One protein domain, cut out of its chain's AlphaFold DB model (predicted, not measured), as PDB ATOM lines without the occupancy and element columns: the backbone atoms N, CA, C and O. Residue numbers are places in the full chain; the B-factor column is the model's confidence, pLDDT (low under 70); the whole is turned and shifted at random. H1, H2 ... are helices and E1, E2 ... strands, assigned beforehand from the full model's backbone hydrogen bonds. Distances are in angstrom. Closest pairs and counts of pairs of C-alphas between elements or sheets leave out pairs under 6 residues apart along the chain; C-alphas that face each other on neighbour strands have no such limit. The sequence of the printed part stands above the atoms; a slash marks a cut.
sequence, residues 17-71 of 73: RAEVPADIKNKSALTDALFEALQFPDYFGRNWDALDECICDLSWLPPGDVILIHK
ATOM      1  N   ARG A  17     161.519 113.652 176.305       86.00
ATOM      2  CA  ARG A  17     160.646 114.721 175.811       86.00
ATOM      3  C   ARG A  17     159.402 114.129 175.165       86.00
ATOM      4  O   ARG A  17     159.490 113.532 174.097       86.00
ATOM      5  N   ALA A  18     158.262 114.361 175.804       88.31
ATOM      6  CA  ALA A  18     156.942 113.974 175.331       88.31
ATOM      7  C   ALA A  18     156.219 115.204 174.762       88.31
ATOM      8  O   ALA A  18     156.144 116.248 175.416       88.31
ATOM      9  N   GLU A  19     155.690 115.102 173.543       87.75
ATOM     10  CA  GLU A  19     154.910 116.170 172.910       87.75
ATOM     11  C   GLU A  19     153.445 115.763 172.768       87.75
ATOM     12  O   GLU A  19     153.137 114.711 172.217       87.75
ATOM     13  N   VAL A  20     152.550 116.644 173.204       89.38
ATOM     14  CA  VAL A  20     151.103 116.508 173.048       89.38
ATOM     15  C   VAL A  20     150.630 117.538 172.013       89.38
ATOM     16  O   VAL A  20     150.994 118.719 172.120       89.38
ATOM     17  N   PRO A  21     149.871 117.120 170.982       86.56
ATOM     18  CA  PRO A  21     149.417 118.015 169.926       86.56
ATOM     19  C   PRO A  21     148.453 119.084 170.452       86.56
ATOM     20  O   PRO A  21     147.683 118.849 171.382       86.56
ATOM     21  N   ALA A  22     148.478 120.251 169.807       77.62
ATOM     22  CA  ALA A  22     147.414 121.239 169.925       77.62
ATOM     23  C   ALA A  22     146.152 120.692 169.227       77.62
ATOM     24  O   ALA A  22     146.278 119.910 168.286       77.62
ATOM     25  N   ASP A  23     144.958 121.113 169.654       85.75
ATOM     26  CA  ASP A  23     143.637 120.654 169.162       85.75
ATOM     27  C   ASP A  23     143.044 119.381 169.812       85.75
ATOM     28  O   ASP A  23     142.268 118.636 169.210       85.75
ATOM     29  N   ILE A  24     143.328 119.145 171.094       86.81
ATOM     30  CA  ILE A  24     142.651 118.097 171.871       86.81
ATOM     31  C   ILE A  24     141.347 118.631 172.476       86.81
ATOM     32  O   ILE A  24     141.350 119.496 173.347       86.81
ATOM     33  N   LYS A  25     140.207 118.081 172.038       87.19
ATOM     34  CA  LYS A  25     138.865 118.590 172.408       87.19
ATOM     35  C   LYS A  25     138.138 117.797 173.481       87.19
ATOM     36  O   LYS A  25     137.060 118.196 173.915       87.19
ATOM     37  N   ASN A  26     138.666 116.645 173.875       88.06
ATOM     38  CA  ASN A  26     138.028 115.811 174.881       88.06
ATOM     39  C   ASN A  26     139.055 115.044 175.717       88.06
ATOM     40  O   ASN A  26     140.203 114.842 175.328       88.06
ATOM     41  N   LYS A  27     138.592 114.612 176.890       85.69
ATOM     42  CA  LYS A  27     139.385 113.923 177.909       85.69
ATOM     43  C   LYS A  27     139.989 112.605 177.404       85.69
ATOM     44  O   LYS A  27     141.120 112.298 177.766       85.69
ATOM     45  N   SER A  28     139.271 111.853 176.563       85.62
ATOM     46  CA  SER A  28     139.780 110.597 175.986       85.62
ATOM     47  C   SER A  28     140.964 110.869 175.066       85.62
ATOM     48  O   SER A  28     142.031 110.317 175.288       85.62
ATOM     49  N   ALA A  29     140.810 111.804 174.127       87.75
ATOM     50  CA  ALA A  29     141.858 112.190 173.190       87.75
ATOM     51  C   ALA A  29     143.109 112.728 173.900       87.75
ATOM     52  O   ALA A  29     144.220 112.444 173.466       87.75
ATOM     53  N   LEU A  30     142.946 113.447 175.020       87.31
ATOM     54  CA  LEU A  30     144.079 113.854 175.857       87.31
ATOM     55  C   LEU A  30     144.804 112.647 176.446       87.31
ATOM     56  O   LEU A  30     146.027 112.580 176.413       87.31
ATOM     57  N   THR A  31     144.040 111.702 176.986       85.56
ATOM     58  CA  THR A  31     144.595 110.512 177.636       85.56
ATOM     59  C   THR A  31     145.327 109.643 176.610       85.56
ATOM     60  O   THR A  31     146.450 109.229 176.867       85.56
ATOM     61  N   ASP A  32     144.748 109.443 175.424       86.75
ATOM     62  CA  ASP A  32     145.373 108.694 174.330       86.75
ATOM     63  C   ASP A  32     146.658 109.379 173.828       86.75
ATOM     64  O   ASP A  32     147.685 108.722 173.667       86.75
ATOM     65  N   ALA A  33     146.651 110.707 173.667       89.62
ATOM     66  CA  ALA A  33     147.845 111.450 173.268       89.62
ATOM     67  C   ALA A  33     148.974 111.356 174.309       89.62
ATOM     68  O   ALA A  33     150.142 111.226 173.947       89.62
ATOM     69  N   LEU A  34     148.642 111.391 175.605       87.88
ATOM     70  CA  LEU A  34     149.617 111.188 176.682       87.88
ATOM     71  C   LEU A  34     150.202 109.775 176.659       87.88
ATOM     72  O   LEU A  34     151.401 109.610 176.862       87.88
ATOM     73  N   PHE A  35     149.372 108.774 176.375       86.88
ATOM     74  CA  PHE A  35     149.792 107.384 176.230       86.88
ATOM     75  C   PHE A  35     150.836 107.178 175.155       86.88
ATOM     76  O   PHE A  35     151.857 106.533 175.397       86.88
ATOM     77  N   GLU A  36     150.582 107.739 173.980       87.88
ATOM     78  CA  GLU A  36     151.515 107.664 172.868       87.88
ATOM     79  C   GLU A  36     152.795 108.450 173.176       87.88
ATOM     80  O   GLU A  36     153.895 107.959 172.928       87.88
ATOM     81  N   ALA A  37     152.667 109.639 173.776       89.81
ATOM     82  CA  ALA A  37     153.796 110.527 174.031       89.81
ATOM     83  C   ALA A  37     154.729 110.058 175.164       89.81
ATOM     84  O   ALA A  37     155.922 110.341 175.105       89.81
ATOM     85  N   LEU A  38     154.208 109.370 176.188       88.00
ATOM     86  CA  LEU A  38     154.977 108.841 177.329       88.00
ATOM     87  C   LEU A  38     155.293 107.343 177.210       88.00
ATOM     88  O   LEU A  38     155.898 106.773 178.119       88.00
ATOM     89  N   GLN A  39     154.888 106.712 176.103       86.12
ATOM     90  CA  GLN A  39     155.075 105.284 175.842       86.12
ATOM     91  C   GLN A  39     154.607 104.416 177.019       86.12
ATOM     92  O   GLN A  39     155.349 103.554 177.495       86.12
ATOM     93  N   PHE A  40     153.388 104.670 177.513       83.50
ATOM     94  CA  PHE A  40     152.850 103.894 178.627       83.50
ATOM     95  C   PHE A  40     152.786 102.396 178.272       83.50
ATOM     96  O   PHE A  40     152.481 102.048 177.127       83.50
ATOM     97  N   PRO A  41     153.039 101.498 179.240       81.06
ATOM     98  CA  PRO A  41     152.963 100.060 179.010       81.06
ATOM     99  C   PRO A  41     151.562  99.587 178.593       81.06
ATOM    100  O   PRO A  41     150.552 100.099 179.073       81.06
ATOM    101  N   ASP A  42     151.498  98.523 177.786       73.44
ATOM    102  CA  ASP A  42     150.238  97.967 177.253       73.44
ATOM    103  C   ASP A  42     149.243  97.495 178.333       73.44
ATOM    104  O   ASP A  42     148.050  97.362 178.067       73.44
ATOM    105  N   TYR A  43     149.713  97.243 179.560       71.06
ATOM    106  CA  TYR A  43     148.868  96.850 180.693       71.06
ATOM    107  C   TYR A  43     148.138  98.025 181.362       71.06
ATOM    108  O   TYR A  43     147.351  97.812 182.286       71.06
ATOM    109  N   PHE A  44     148.385  99.264 180.936       69.56
ATOM    110  CA  PHE A  44     147.770 100.440 181.539       69.56
ATOM    111  C   PHE A  44     146.277 100.521 181.179       69.56
ATOM    112  O   PHE A  44     145.879 100.567 180.014       69.56
ATOM    113  N   GLY A  45     145.429 100.632 182.204       71.12
ATOM    114  CA  GLY A  45     143.961 100.607 182.114       71.12
ATOM    115  C   GLY A  45     143.234 101.785 181.435       71.12
ATOM    116  O   GLY A  45     142.064 101.986 181.753       71.12
ATOM    117  N   ARG A  46     143.870 102.562 180.541       73.44
ATOM    118  CA  ARG A  46     143.333 103.742 179.806       73.44
ATOM    119  C   ARG A  46     142.292 104.582 180.571       73.44
ATOM    120  O   ARG A  46     141.260 104.976 180.028       73.44
ATOM    121  N   ASN A  47     142.551 104.859 181.845       83.06
ATOM    122  CA  ASN A  47     141.679 105.650 182.708       83.06
ATOM    123  C   ASN A  47     142.500 106.677 183.504       83.06
ATOM    124  O   ASN A  47     143.727 106.684 183.439       83.06
ATOM    125  N   TRP A  48     141.817 107.578 184.213       83.00
ATOM    126  CA  TRP A  48     142.476 108.677 184.924       83.00
ATOM    127  C   TRP A  48     143.179 108.262 186.208       83.00
ATOM    128  O   TRP A  48     144.173 108.889 186.554       83.00
ATOM    129  N   ASP A  49     142.716 107.203 186.864       84.88
ATOM    130  CA  ASP A  49     143.381 106.679 188.056       84.88
ATOM    131  C   ASP A  49     144.717 106.026 187.662       84.88
ATOM    132  O   ASP A  49     145.752 106.303 188.254       84.88
ATOM    133  N   ALA A  50     144.726 105.259 186.568       85.12
ATOM    134  CA  ALA A  50     145.936 104.666 186.008       85.12
ATOM    135  C   ALA A  50     146.926 105.728 185.492       85.12
ATOM    136  O   ALA A  50     148.136 105.544 185.582       85.12
ATOM    137  N   LEU A  51     146.427 106.864 184.992       85.50
ATOM    138  CA  LEU A  51     147.274 108.001 184.624       85.50
ATOM    139  C   LEU A  51     147.977 108.613 185.830       85.50
ATOM    140  O   LEU A  51     149.161 108.918 185.732       85.50
ATOM    141  N   ASP A  52     147.270 108.776 186.944       86.06
ATOM    142  CA  ASP A  52     147.852 109.312 188.173       86.06
ATOM    143  C   ASP A  52     148.980 108.407 188.695       86.06
ATOM    144  O   ASP A  52     150.085 108.877 188.978       86.06
ATOM    145  N   GLU A  53     148.751 107.090 188.706       86.31
ATOM    146  CA  GLU A  53     149.762 106.098 189.093       86.31
ATOM    147  C   GLU A  53     151.005 106.163 188.197       86.31
ATOM    148  O   GLU A  53     152.138 106.213 188.675       86.31
ATOM    149  N   CYS A  54     150.803 106.210 186.884       85.44
ATOM    150  CA  CYS A  54     151.893 106.151 185.925       85.44
ATOM    151  C   CYS A  54     152.635 107.479 185.727       85.44
ATOM    152  O   CYS A  54     153.782 107.470 185.304       85.44
ATOM    153  N   ILE A  55     152.045 108.633 186.047       84.62
ATOM    154  CA  ILE A  55     152.812 109.890 186.119       84.62
ATOM    155  C   ILE A  55     153.725 109.888 187.355       84.62
ATOM    156  O   ILE A  55     154.798 110.496 187.329       84.62
ATOM    157  N   CYS A  56     153.326 109.194 188.426       86.06
ATOM    158  CA  CYS A  56     154.139 109.047 189.632       86.06
ATOM    159  C   CYS A  56     155.288 108.041 189.463       86.06
ATOM    160  O   CYS A  56     156.332 108.201 190.098       86.06
ATOM    161  N   ASP A  57     155.115 107.028 188.614       87.62
ATOM    162  CA  ASP A  57     156.133 106.029 188.289       87.62
ATOM    163  C   ASP A  57     156.438 106.047 186.792       87.62
ATOM    164  O   ASP A  57     155.721 105.435 186.020       87.62
ATOM    165  N   LEU A  58     157.516 106.723 186.390       88.06
ATOM    166  CA  LEU A  58     157.996 106.780 185.002       88.06
ATOM    167  C   LEU A  58     159.231 105.890 184.786       88.06
ATOM    168  O   LEU A  58     160.090 106.187 183.956       88.06
ATOM    169  N   SER A  59     159.358 104.807 185.554       87.12
ATOM    170  CA  SER A  59     160.562 103.963 185.584       87.12
ATOM    171  C   SER A  59     160.899 103.247 184.270       87.12
ATOM    172  O   SER A  59     162.039 102.814 184.098       87.12
ATOM    173  N   TRP A  60     159.955 103.128 183.328       88.69
ATOM    174  CA  TRP A  60     160.219 102.579 181.989       88.69
ATOM    175  C   TRP A  60     160.894 103.580 181.040       88.69
ATOM    176  O   TRP A  60     161.398 103.176 179.989       88.69
ATOM    177  N   LEU A  61     160.899 104.872 181.376       88.50
ATOM    178  CA  LEU A  61     161.587 105.897 180.597       88.50
ATOM    179  C   LEU A  61     163.086 105.927 180.933       88.50
ATOM    180  O   LEU A  61     163.505 105.474 182.001       88.50
ATOM    181  N   PRO A  62     163.929 106.472 180.036       86.00
ATOM    182  CA  PRO A  62     165.326 106.723 180.355       86.00
ATOM    183  C   PRO A  62     165.464 107.561 181.638       86.00
ATOM    184  O   PRO A  62     164.680 108.489 181.844       86.00
ATOM    185  N   PRO A  63     166.468 107.278 182.487       83.44
ATOM    186  CA  PRO A  63     166.679 108.033 183.713       83.44
ATOM    187  C   PRO A  63     167.002 109.496 183.396       83.44
ATOM    188  O   PRO A  63     167.858 109.777 182.557       83.44
ATOM    189  N   GLY A  64     166.357 110.415 184.110       85.25
ATOM    190  CA  GLY A  64     166.538 111.852 183.934       85.25
ATOM    191  C   GLY A  64     165.242 112.611 184.178       85.25
ATOM    192  O   GLY A  64     164.255 112.044 184.647       85.25
ATOM    193  N   ASP A  65     165.253 113.901 183.854       85.06
ATOM    194  CA  ASP A  65     164.024 114.682 183.873       85.06
ATOM    195  C   ASP A  65     163.111 114.246 182.716       85.06
ATOM    196  O   ASP A  65     163.569 113.826 181.647       85.06
ATOM    197  N   VAL A  66     161.804 114.384 182.925       86.12
ATOM    198  CA  VAL A  66     160.781 114.169 181.900       86.12
ATOM    199  C   VAL A  66     160.090 115.498 181.641       86.12
ATOM    200  O   VAL A  66     159.558 116.122 182.560       86.12
ATOM    201  N   ILE A  67     160.103 115.948 180.388       87.12
ATOM    202  CA  ILE A  67     159.427 117.176 179.970       87.12
ATOM    203  C   ILE A  67     158.243 116.807 179.089       87.12
ATOM    204  O   ILE A  67     158.408 116.272 177.992       87.12
ATOM    205  N   LEU A  68     157.054 117.173 179.558       86.31
ATOM    206  CA  LEU A  68     155.818 117.111 178.794       86.31
ATOM    207  C   LEU A  68     155.509 118.491 178.210       86.31
ATOM    208  O   LEU A  68     155.392 119.473 178.944       86.31
ATOM    209  N   ILE A  69     155.369 118.568 176.890       86.94
ATOM    210  CA  ILE A  69     155.078 119.812 176.175       86.94
ATOM    211  C   ILE A  69     153.706 119.695 175.540       86.94
ATOM    212  O   ILE A  69     153.499 118.883 174.642       86.94
ATOM    213  N   HIS A  70     152.794 120.556 175.967       84.94
ATOM    214  CA  HIS A  70     151.524 120.755 175.291       84.94
ATOM    215  C   HIS A  70     151.675 121.910 174.304       84.94
ATOM    216  O   HIS A  70     152.017 123.024 174.707       84.94
ATOM    217  N   LYS A  71     151.451 121.658 173.012       84.19
ATOM    218  CA  LYS A  71     151.437 122.742 172.023       84.19
ATOM    219  C   LYS A  71     150.194 123.598 172.243       84.19
ATOM    220  O   LYS A  71     149.097 123.063 172.391       84.19
TER     221      LYS A  71
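Overview. This is residues 17 to 71 of the 73 residues of the protein "Barstar domain-containing protein" of Verrucomicrobia bacterium (UniProt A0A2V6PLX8). Two short parallel strands, E1 and E2, make a small ribbon with H1 over one face of it, mainly under E1's side with its residues 30 to 38, and H2 runs loosely side by side with H1, the same way, away from E1. The 55 printed residues hold E1, H1, H2, E2 in chain order, class mixed, sheet order E1, E2. The whole is compact, radius of gyration of the C-alphas 11.0 A, rounded, spanning 31 by 23 by 16 A.

Arrangement. E1, residues 17 to 20, and E2, residues 66 to 70, are parallel neighbours at 23 degrees, with N 18 and O 67 at 2.9 A. H1, residues 27 to 38, comes closest to E1 at the C-alphas of Ala 37 and Ala 18, 4.8 A. H2, residues 48 to 56, is close to H1 but not clearly touching: the closest C-alphas, of Trp 48 and Thr 31, are 7.8 A apart. They run the same way at a shallow tilt of 27 degrees. E1 and H2 are apart. H1 and E2 are near each other, with 7 pairs of C-alphas within 10 A. E1, H1, H2 and E2 form a strand-helix-strand unit, two parallel strands joined through helices, with a right-handed crossover. In H1 and H2 every O i to N i+4 pair is within hydrogen-bond range.

Along the chain. E1 begins at C-alpha 17 (160.646, 114.721, 175.811) and is 10.1 A long. H1 measures 16.4 A, H2 12.6 A. E2, 13.1 A, ends at C-alpha 70 (151.524, 120.755, 175.291).

Size, cuts and confidence. The C-alphas farthest apart, of Lys 25 and Pro 63, are 31.8 A apart. The printed part has no cut, and its three links are short. Mean pLDDT of the printed part is 84.9; residue 44 is under 70.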